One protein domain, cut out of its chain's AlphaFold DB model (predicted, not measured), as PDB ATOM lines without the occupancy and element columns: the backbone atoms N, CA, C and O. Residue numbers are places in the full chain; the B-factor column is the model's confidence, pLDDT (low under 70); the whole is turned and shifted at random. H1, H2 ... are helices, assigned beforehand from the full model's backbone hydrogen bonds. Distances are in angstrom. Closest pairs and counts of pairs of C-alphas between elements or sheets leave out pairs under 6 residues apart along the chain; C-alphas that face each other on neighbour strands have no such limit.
ATOM      1  N   TYR A  52      65.514  48.077 185.272       75.44
ATOM      2  CA  TYR A  52      64.378  48.855 185.769       75.44
ATOM      3  C   TYR A  52      63.553  48.046 186.778       75.44
ATOM      4  O   TYR A  52      63.260  48.528 187.870       75.44
ATOM      5  N   ARG A  53      63.292  46.763 186.492       74.44
ATOM      6  CA  ARG A  53      62.590  45.859 187.424       74.44
ATOM      7  C   ARG A  53      63.323  45.699 188.756       74.44
ATOM      8  O   ARG A  53      62.695  45.687 189.814       74.44
ATOM      9  N   ARG A  54      64.655  45.604 188.726       75.00
ATOM     10  CA  ARG A  54      65.482  45.517 189.938       75.00
ATOM     11  C   ARG A  54      65.469  46.826 190.731       75.00
ATOM     12  O   ARG A  54      65.406  46.779 191.956       75.00
ATOM     13  N   GLN A  55      65.510  47.977 190.063       74.75
ATOM     14  CA  GLN A  55      65.378  49.285 190.717       74.75
ATOM     15  C   GLN A  55      64.000  49.445 191.368       74.75
ATOM     16  O   GLN A  55      63.905  49.856 192.523       74.75
ATOM     17  N   MET A  56      62.943  49.034 190.666       79.25
ATOM     18  CA  MET A  56      61.576  49.044 191.180       79.25
ATOM     19  C   MET A  56      61.435  48.142 192.416       79.25
ATOM     20  O   MET A  56      60.839  48.554 193.405       79.25
ATOM     21  N   LEU A  57      62.063  46.958 192.411       82.12
ATOM     22  CA  LEU A  57      62.126  46.052 193.567       82.12
ATOM     23  C   LEU A  57      62.747  46.707 194.807       82.12
ATOM     24  O   LEU A  57      62.191  46.581 195.895       82.12
ATOM     25  N   TRP A  58      63.858  47.435 194.661       80.69
ATOM     26  CA  TRP A  58      64.456  48.180 195.778       80.69
ATOM     27  C   TRP A  58      63.570  49.336 196.249       80.69
ATOM     28  O   TRP A  58      63.471  49.575 197.453       80.69
ATOM     29  N   GLY A  59      62.884  50.014 195.324       84.94
ATOM     30  CA  GLY A  59      61.881  51.029 195.649       84.94
ATOM     31  C   GLY A  59      60.729  50.459 196.481       84.94
ATOM     32  O   GLY A  59      60.400  51.003 197.535       84.94
ATOM     33  N   TYR A  60      60.174  49.316 196.069       85.00
ATOM     34  CA  TYR A  60      59.131  48.616 196.819       85.00
ATOM     35  C   TYR A  60      59.625  48.096 198.171       85.00
ATOM     36  O   TYR A  60      58.900  48.201 199.156       85.00
ATOM     37  N   LEU A  61      60.860  47.592 198.250       87.94
ATOM     38  CA  LEU A  61      61.460  47.140 199.507       87.94
ATOM     39  C   LEU A  61      61.607  48.296 200.511       87.94
ATOM     40  O   LEU A  61      61.281  48.137 201.686       87.94
ATOM     41  N   SER A  62      62.054  49.464 200.044       86.50
ATOM     42  CA  SER A  62      62.166  50.683 200.854       86.50
ATOM     43  C   SER A  62      60.800  51.155 201.360       86.50
ATOM     44  O   SER A  62      60.630  51.439 202.547       86.50
ATOM     45  N   LEU A  63      59.793  51.159 200.481       87.69
ATOM     46  CA  LEU A  63      58.428  51.543 200.835       87.69
ATOM     47  C   LEU A  63      57.807  50.565 201.840       87.69
ATOM     48  O   LEU A  63      57.174  50.987 202.806       87.69
ATOM     49  N   PHE A  64      58.042  49.263 201.663       86.75
ATOM     50  CA  PHE A  64      57.616  48.237 202.610       86.75
ATOM     51  C   PHE A  64      58.291  48.409 203.974       86.75
ATOM     52  O   PHE A  64      57.611  48.380 204.997       86.75
ATOM     53  N   ALA A  65      59.602  48.661 204.008       86.00
ATOM     54  CA  ALA A  65      60.321  48.931 205.251       86.00
ATOM     55  C   ALA A  65      59.760  50.164 205.981       86.00
ATOM     56  O   ALA A  65      59.530  50.107 207.189       86.00
ATOM     57  N   ALA A  66      59.468  51.248 205.258       85.50
ATOM     58  CA  ALA A  66      58.839  52.436 205.832       85.50
ATOM     59  C   ALA A  66      57.446  52.128 206.411       85.50
ATOM     60  O   ALA A  66      57.134  52.549 207.525       85.50
ATOM     61  N   LEU A  67      56.633  51.344 205.697       89.12
ATOM     62  CA  LEU A  67      55.312  50.925 206.164       89.12
ATOM     63  C   LEU A  67      55.413  50.083 207.442       89.12
ATOM     64  O   LEU A  67      54.693  50.343 208.403       89.12
ATOM     65  N   VAL A  68      56.344  49.127 207.491       86.62
ATOM     66  CA  VAL A  68      56.604  48.304 208.682       86.62
ATOM     67  C   VAL A  68      56.995  49.173 209.879       86.62
ATOM     68  O   VAL A  68      56.461  48.976 210.966       86.62
ATOM     69  N   ILE A  69      57.861  50.173 209.690       81.81
ATOM     70  CA  ILE A  69      58.264  51.099 210.760       81.81
ATOM     71  C   ILE A  69      57.064  51.892 211.291       81.81
ATOM     72  O   ILE A  69      56.890  51.994 212.505       81.81
ATOM     73  N   VAL A  70      56.215  52.421 210.405       82.12
ATOM     74  CA  VAL A  70      55.008  53.167 210.800       82.12
ATOM     75  C   VAL A  70      54.043  52.269 211.574       82.12
ATOM     76  O   VAL A  70      53.532  52.666 212.618       82.12
ATOM     77  N   VAL A  71      53.835  51.037 211.110       81.25
ATOM     78  CA  VAL A  71      52.985  50.053 211.789       81.25
ATOM     79  C   VAL A  71      53.540  49.708 213.174       81.25
ATOM     80  O   VAL A  71      52.785  49.688 214.143       81.25
ATOM     81  N   ILE A  72      54.855  49.514 213.303       79.19
ATOM     82  CA  ILE A  72      55.513  49.290 214.597       79.19
ATOM     83  C   ILE A  72      55.341  50.505 215.516       79.19
ATOM     84  O   ILE A  72      55.021  50.325 216.688       79.19
ATOM     85  N   MET A  73      55.502  51.732 215.009       69.25
ATOM     86  CA  MET A  73      55.280  52.953 215.796       69.25
ATOM     87  C   MET A  73      53.837  53.066 216.298       69.25
ATOM     88  O   MET A  73      53.621  53.395 217.464       69.25
ATOM     89  N   LEU A  74      52.854  52.756 215.451       73.44
ATOM     90  CA  LEU A  74      51.440  52.772 215.829       73.44
ATOM     91  C   LEU A  74      51.117  51.702 216.875       73.44
ATOM     92  O   LEU A  74      50.395  51.977 217.830       73.44
ATOM     93  N   PHE A  75      51.688  50.501 216.745       68.88
ATOM     94  CA  PHE A  75      51.532  49.453 217.753       68.88
ATOM     95  C   PHE A  75      52.259  49.768 219.062       68.88
ATOM     96  O   PHE A  75      51.724  49.472 220.126       68.88
ATOM     97  N   ALA A  76      53.424  50.417 219.012       64.19
ATOM     98  CA  ALA A  76      54.142  50.868 220.202       64.19
ATOM     99  C   ALA A  76      53.363  51.938 220.989       64.19
ATOM    100  O   ALA A  76      53.474  52.007 222.210       64.19
ATOM    101  N   GLN A  77      52.556  52.755 220.304       59.91
ATOM    102  CA  GLN A  77      51.688  53.761 220.925       59.91
ATOM    103  C   GLN A  77      50.326  53.202 221.378       59.91
ATOM    104  O   GLN A  77      49.549  53.927 222.001       59.91
ATOM    105  N   TRP A  78      50.013  51.932 221.092       61.09
ATOM    106  CA  TRP A  78      48.703  51.346 221.374       61.09
ATOM    107  C   TRP A  78      48.592  50.861 222.839       61.09
ATOM    108  O   TRP A  78      49.258  49.898 223.223       61.09
ATOM    109  N   PRO A  79      47.695  51.427 223.672       56.69
ATOM    110  CA  PRO A  79      47.669  51.183 225.125       56.69
ATOM    111  C   PRO A  79      47.098  49.814 225.560       56.69
ATOM    112  O   PRO A  79      47.185  49.456 226.733       56.69
ATOM    113  N   PHE A  80      46.520  49.035 224.638       53.59
ATOM    114  CA  PHE A  80      45.865  47.744 224.917       53.59
ATOM    115  C   PHE A  80      46.670  46.492 224.527       53.59
ATOM    116  O   PHE A  80      46.290  45.394 224.930       53.59
ATOM    117  N   MET A  81      47.781  46.616 223.791       49.97
ATOM    118  CA  MET A  81      48.642  45.472 223.465       49.97
ATOM    119  C   MET A  81      49.890  45.467 224.339       49.97
ATOM    120  O   MET A  81      50.965  45.899 223.943       49.97
ATOM    121  N   GLN A  91      68.562  41.628 225.452       51.16
ATOM    122  CA  GLN A  91      69.053  41.742 224.071       51.16
ATOM    123  C   GLN A  91      68.566  43.027 223.408       51.16
ATOM    124  O   GLN A  91      69.351  43.722 222.771       51.16
ATOM    125  N   LEU A  92      67.292  43.383 223.597       57.91
ATOM    126  CA  LEU A  92      66.739  44.639 223.087       57.91
ATOM    127  C   LEU A  92      67.387  45.843 223.764       57.91
ATOM    128  O   LEU A  92      67.695  46.817 223.089       57.91
ATOM    129  N   ARG A  93      67.668  45.760 225.068       57.44
ATOM    130  CA  ARG A  93      68.390  46.796 225.812       57.44
ATOM    131  C   ARG A  93      69.863  46.851 225.435       57.44
ATOM    132  O   ARG A  93      70.383  47.950 225.335       57.44
ATOM    133  N   ASN A  94      70.524  45.731 225.151       61.44
ATOM    134  CA  ASN A  94      71.895  45.737 224.634       61.44
ATOM    135  C   ASN A  94      71.967  46.266 223.203       61.44
ATOM    136  O   ASN A  94      72.892  47.002 222.887       61.44
ATOM    137  N   LEU A  95      70.989  45.956 222.354       61.34
ATOM    138  CA  LEU A  95      70.926  46.451 220.981       61.34
ATOM    139  C   LEU A  95      70.554  47.939 220.946       61.34
ATOM    140  O   LEU A  95      71.176  48.704 220.213       61.34
ATOM    141  N   LEU A  96      69.629  48.374 221.808       61.28
ATOM    142  CA  LEU A  96      69.322  49.788 222.018       61.28
ATOM    143  C   LEU A  96      70.510  50.527 222.625       61.28
ATOM    144  O   LEU A  96      70.912  51.527 222.054       61.28
ATOM    145  N   ASN A  97      71.135  50.034 223.694       64.38
ATOM    146  CA  ASN A  97      72.318  50.659 224.292       64.38
ATOM    147  C   ASN A  97      73.504  50.691 223.320       64.38
ATOM    148  O   ASN A  97      74.213  51.689 223.272       64.38
ATOM    149  N   ALA A  98      73.705  49.648 222.510       64.81
ATOM    150  CA  ALA A  98      74.720  49.645 221.462       64.81
ATOM    151  C   ALA A  98      74.388  50.675 220.376       64.81
ATOM    152  O   ALA A  98      75.261  51.435 219.969       64.81
ATOM    153  N   SER A  99      73.126  50.763 219.944       63.94
ATOM    154  CA  SER A  99      72.693  51.760 218.958       63.94
ATOM    155  C   SER A  99      72.759  53.192 219.498       63.94
ATOM    156  O   SER A  99      73.154  54.094 218.767       63.94
ATOM    157  N   LEU A 100      72.456  53.398 220.781       62.44
ATOM    158  CA  LEU A 100      72.563  54.676 221.474       62.44
ATOM    159  C   LEU A 100      74.029  55.060 221.677       62.44
ATOM    160  O   LEU A 100      74.373  56.202 221.419       62.44
ATOM    161  N   GLY A 101      74.912  54.116 222.014       63.06
ATOM    162  CA  GLY A 101      76.356  54.354 222.091       63.06
ATOM    163  C   GLY A 101      76.981  54.669 220.727       63.06
ATOM    164  O   GLY A 101      77.850  55.533 220.623       63.06
ATOM    165  N   ILE A 102      76.495  54.038 219.651       65.50
ATOM    166  CA  ILE A 102      76.870  54.389 218.272       65.50
ATOM    167  C   ILE A 102      76.339  55.782 217.914       65.50
ATOM    168  O   ILE A 102      77.052  56.560 217.284       65.50
ATOM    169  N   LEU A 103      75.116  56.121 218.325       65.75
ATOM    170  CA  LEU A 103      74.509  57.423 218.062       65.75
ATOM    171  C   LEU A 103      75.195  58.546 218.851       65.75
ATOM    172  O   LEU A 103      75.421  59.620 218.304       65.75
ATOM    173  N   GLU A 104      75.592  58.294 220.096       68.81
ATOM    174  CA  GLU A 104      76.417  59.188 220.911       68.81
ATOM    175  C   GLU A 104      77.818  59.343 220.317       68.81
ATOM    176  O   GLU A 104      78.310  60.465 220.200       68.81
ATOM    177  N   GLY A 105      78.435  58.251 219.856       66.50
ATOM    178  CA  GLY A 105      79.701  58.285 219.124       66.50
ATOM    179  C   GLY A 105      79.601  59.099 217.831       66.50
ATOM    180  O   GLY A 105      80.467  59.926 217.549       66.50
ATOM    181  N   PHE A 106      78.510  58.946 217.081       74.50
ATOM    182  CA  PHE A 106      78.238  59.728 215.879       74.50
ATOM    183  C   PHE A 106      78.000  61.205 216.202       74.50
ATOM    184  O   PHE A 106      78.573  62.077 215.556       74.50
ATOM    185  N   ASN A 107      77.214  61.507 217.237       72.31
ATOM    186  CA  ASN A 107      76.954  62.877 217.670       72.31
ATOM    187  C   ASN A 107      78.231  63.557 218.194       72.31
ATOM    188  O   ASN A 107      78.465  64.736 217.942       72.31
ATOM    189  N   SER A 108      79.104  62.795 218.851       70.31
ATOM    190  CA  SER A 108      80.435  63.234 219.259       70.31
ATOM    191  C   SER A 108      81.303  63.566 218.043       70.31
ATOM    192  O   SER A 108      81.830  64.672 217.957       70.31
ATOM    193  N   ILE A 109      81.363  62.688 217.034       75.12
ATOM    194  CA  ILE A 109      82.075  62.945 215.769       75.12
ATOM    195  C   ILE A 109      81.522  64.188 215.065       75.12
ATOM    196  O   ILE A 109      82.300  65.029 214.625       75.12
ATOM    197  N   VAL A 110      80.199  64.347 214.994       74.19
ATOM    198  CA  VAL A 110      79.544  65.521 214.397       74.19
ATOM    199  C   VAL A 110      79.860  66.793 215.187       74.19
ATOM    200  O   VAL A 110      80.139  67.828 214.585       74.19
ATOM    201  N   SER A 111      79.876  66.729 216.519       74.88
ATOM    202  CA  SER A 111      80.278  67.836 217.394       74.88
ATOM    203  C   SER A 111      81.751  68.214 217.196       74.88
ATOM    204  O   SER A 111      82.070  69.392 217.032       74.88
ATOM    205  N   TYR A 112      82.652  67.230 217.103       72.88
ATOM    206  CA  TYR A 112      84.061  67.456 216.768       72.88
ATOM    207  C   TYR A 112      84.227  68.057 215.375       72.88
ATOM    208  O   TYR A 112      85.052  68.949 215.196       72.88
ATOM    209  N   LEU A 113      83.423  67.620 214.404       69.25
ATOM    210  CA  LEU A 113      83.415  68.179 213.057       69.25
ATOM    211  C   LEU A 113      82.919  69.628 213.048       69.25
ATOM    212  O   LEU A 113      83.499  70.471 212.373       69.25
ATOM    213  N   LYS A 114      81.877  69.925 213.830       71.25
ATOM    214  CA  LYS A 114      81.287  71.261 213.970       71.25
ATOM    215  C   LYS A 114      82.242  72.252 214.639       71.25
ATOM    216  O   LYS A 114      82.240  73.423 214.279       71.25
ATOM    217  N   ASN A 115      83.062  71.777 215.574       75.00
ATOM    218  CA  ASN A 115      84.101  72.569 216.236       75.00
ATOM    219  C   ASN A 115      85.440  72.569 215.470       75.00
ATOM    220  O   ASN A 115      86.419  73.144 215.942       75.00
ATOM    221  N   SER A 116      85.503  71.906 214.311       70.94
ATOM    222  CA  SER A 116      86.706  71.811 213.487       70.94
ATOM    223  C   SER A 116      86.871  73.010 212.551       70.94
ATOM    224  O   SER A 116      85.964  73.814 212.349       70.94
ATOM    225  N   SER A 117      88.046  73.110 211.929       76.81
ATOM    226  CA  SER A 117      88.321  74.109 210.893       76.81
ATOM    227  C   SER A 117      87.491  73.842 209.634       76.81
ATOM    228  O   SER A 117      87.333  72.694 209.211       76.81
ATOM    229  N   THR A 118      87.033  74.907 208.972       78.12
ATOM    230  CA  THR A 118      86.248  74.849 207.728       78.12
ATOM    231  C   THR A 118      86.913  73.992 206.645       78.12
ATOM    232  O   THR A 118      86.224  73.302 205.897       78.12
ATOM    233  N   MET A 119      88.253  73.957 206.587       72.81
ATOM    234  CA  MET A 119      88.985  73.098 205.643       72.81
ATOM    235  C   MET A 119      88.758  71.600 205.884       72.81
ATOM    236  O   MET A 119      88.623  70.846 204.922       72.81
ATOM    237  N   ILE A 120      88.689  71.162 207.144       79.94
ATOM    238  CA  ILE A 120      88.499  69.746 207.500       79.94
ATOM    239  C   ILE A 120      87.081  69.303 207.132       79.94
ATOM    240  O   ILE A 120      86.895  68.212 206.598       79.94
ATOM    241  N   ILE A 121      86.093  70.177 207.337       79.31
ATOM    242  CA  ILE A 121      84.697  69.929 206.958       79.31
ATOM    243  C   ILE A 121      84.572  69.773 205.438       79.31
ATOM    244  O   ILE A 121      83.949  68.822 204.968       79.31
ATOM    245  N   ILE A 122      85.194  70.671 204.663       79.50
ATOM    246  CA  ILE A 122      85.182  70.598 203.195       79.50
ATOM    247  C   ILE A 122      85.861  69.309 202.723       79.50
ATOM    248  O   ILE A 122      85.291  68.584 201.909       79.50
ATOM    249  N   PHE A 123      87.038  68.982 203.264       85.56
ATOM    250  CA  PHE A 123      87.773  67.774 202.889       85.56
ATOM    251  C   PHE A 123      86.983  66.494 203.196       85.56
ATOM    252  O   PHE A 123      86.895  65.603 202.352       85.56
ATOM    253  N   LEU A 124      86.353  66.416 204.372       83.31
ATOM    254  CA  LEU A 124      85.555  65.257 204.766       83.31
ATOM    255  C   LEU A 124      84.256  65.141 203.958       83.31
ATOM    256  O   LEU A 124      83.869  64.038 203.588       83.31
ATOM    257  N   SER A 125      83.613  66.266 203.635       79.88
ATOM    258  CA  SER A 125      82.415  66.302 202.787       79.88
ATOM    259  C   SER A 125      82.713  65.820 201.364       79.88
ATOM    260  O   SER A 125      82.037  64.924 200.859       79.88
ATOM    261  N   VAL A 126      83.785  66.330 200.744       85.69
ATOM    262  CA  VAL A 126      84.234  65.871 199.419       85.69
ATOM    263  C   VAL A 126      84.657  64.401 199.472       85.69
ATOM    264  O   VAL A 126      84.284  63.626 198.596       85.69
ATOM    265  N   GLY A 127      85.371  63.983 200.520       85.19
ATOM    266  CA  GLY A 127      85.762  62.586 200.720       85.19
ATOM    267  C   GLY A 127      84.564  61.641 200.845       85.19
ATOM    268  O   GLY A 127      84.538  60.597 200.195       85.19
ATOM    269  N   LEU A 128      83.546  62.017 201.622       86.12
ATOM    270  CA  LEU A 128      82.299  61.257 201.735       86.12
ATOM    271  C   LEU A 128      81.549  61.202 200.410       86.12
ATOM    272  O   LEU A 128      81.070  60.133 200.048       86.12
ATOM    273  N   LEU A 129      81.486  62.310 199.669       88.19
ATOM    274  CA  LEU A 129      80.840  62.359 198.359       88.19
ATOM    275  C   LEU A 129      81.529  61.417 197.364       88.19
ATOM    276  O   LEU A 129      80.850  60.648 196.689       88.19
ATOM    277  N   LEU A 130      82.864  61.391 197.342       82.44
ATOM    278  CA  LEU A 130      83.646  60.465 196.516       82.44
ATOM    279  C   LEU A 130      83.480  59.005 196.951       82.44
ATOM    280  O   LEU A 130      83.432  58.110 196.107       82.44
ATOM    281  N   LEU A 131      83.383  58.735 198.255       80.62
ATOM    282  CA  LEU A 131      83.081  57.393 198.755       80.62
ATOM    283  C   LEU A 131      81.683  56.954 198.329       80.62
ATOM    284  O   LEU A 131      81.524  55.825 197.869       80.62
ATOM    285  N   PHE A 132      80.697  57.844 198.424       82.94
ATOM    286  CA  PHE A 132      79.331  57.592 197.982       82.94
ATOM    287  C   PHE A 132      79.282  57.321 196.478       82.94
ATOM    288  O   PHE A 132      78.704  56.328 196.041       82.94
ATOM    289  N   GLU A 133      79.971  58.146 195.691       78.62
ATOM    290  CA  GLU A 133      80.116  57.958 194.252       78.62
ATOM    291  C   GLU A 133      80.778  56.616 193.936       78.62
ATOM    292  O   GLU A 133      80.295  55.875 193.084       78.62
ATOM    293  N   ARG A 134      81.852  56.255 194.644       72.88
ATOM    294  CA  ARG A 134      82.543  54.975 194.460       72.88
ATOM    295  C   ARG A 134      81.654  53.790 194.823       72.88
ATOM    296  O   ARG A 134      81.714  52.772 194.143       72.88
ATOM    297  N   LEU A 135      80.828  53.909 195.856       76.12
ATOM    298  CA  LEU A 135      79.916  52.854 196.296       76.12
ATOM    299  C   LEU A 135      78.785  52.647 195.275       76.12
ATOM    300  O   LEU A 135      78.501  51.512 194.895       76.12
ATOM    301  N   ILE A 136      78.238  53.741 194.736       75.75
ATOM    302  CA  ILE A 136      77.261  53.719 193.638       75.75
ATOM    303  C   ILE A 136      77.896  53.154 192.356       75.75
ATOM    304  O   ILE A 136      77.340  52.256 191.727       75.75
ATOM    305  N   ARG A 137      79.088  53.633 191.980       67.25
ATOM    306  CA  ARG A 137      79.797  53.249 190.749       67.25
ATOM    307  C   ARG A 137      80.266  51.794 190.779       67.25
ATOM    308  O   ARG A 137      80.130  51.098 189.775       67.25
ATOM    309  N   ASN A 138      80.753  51.305 191.919       60.94
ATOM    310  CA  ASN A 138      81.103  49.893 192.100       60.94
ATOM    311  C   ASN A 138      79.870  48.982 192.017       60.94
ATOM    312  O   ASN A 138      79.983  47.867 191.516       60.94
ATOM    313  N   GLY A 139      78.691  49.461 192.434       59.53
ATOM    314  CA  GLY A 139      77.423  48.756 192.223       59.53
ATOM    315  C   GLY A 139      76.972  48.695 190.754       59.53
ATOM    316  O   GLY A 139      76.152  47.845 190.414       59.53
ATOM    317  N   PHE A 140      77.518  49.557 189.886       53.53
ATOM    318  CA  PHE A 140      77.097  49.745 188.489       53.53
ATOM    319  C   PHE A 140      78.045  49.120 187.442       53.53
ATOM    320  O   PHE A 140      77.664  48.944 186.291       53.53
TER     321      PHE A 140
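What this domain is: This is residues 52 to 81 and 91 to 140 of the 148 residues of an uncharacterized protein of Lentimicrobium saccharophilum (UniProt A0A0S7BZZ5). Three long helices make an open, flat frame with an empty middle: H2 and H3 meet near their ends as a V, and H1 stands separate from both. Printed are 80 residues, with H1, H2 and H3 in that order and no named strand; the class is all helix. The whole is extended, with a radius of gyration of the C-alphas of 18.8 A and spans of 53 by 38 by 21 A.

How they stand to each other: H1, residues 52 to 76, is apart from H2, residues 91 to 114, and from H3, residues 118 to 140. H2 and H3 only just touch, with 3 pairs of C-alphas within 8 A, and only at the corner by their tight link; residues 113 to 114 of H2 and 120 to 121 of H3 alone take part. Their closest C-alphas, of Leu 113 and Ile 121, are 6.5 A apart. Their lines stand at a steep tilt of 52 degrees, opposite ways. In H1, H2 and H3 every O i to N i+4 pair is within hydrogen-bond range.

Where its parts are: H1 begins at C-alpha 52 (64.378, 48.855, 185.769) and is 36.0 A long from first to last C-alpha. H2 measures 33.5 A. H3 measures 32.9 A and ends at C-alpha 140 (77.097, 49.745, 188.489).

The domain as a whole: Residues 82 to 90 are not printed; C-alphas 81 and 91 are 20.8 A apart across the cut. Confidence is under 70 in 28 residues, among them 75 to 81 and 91 to 105.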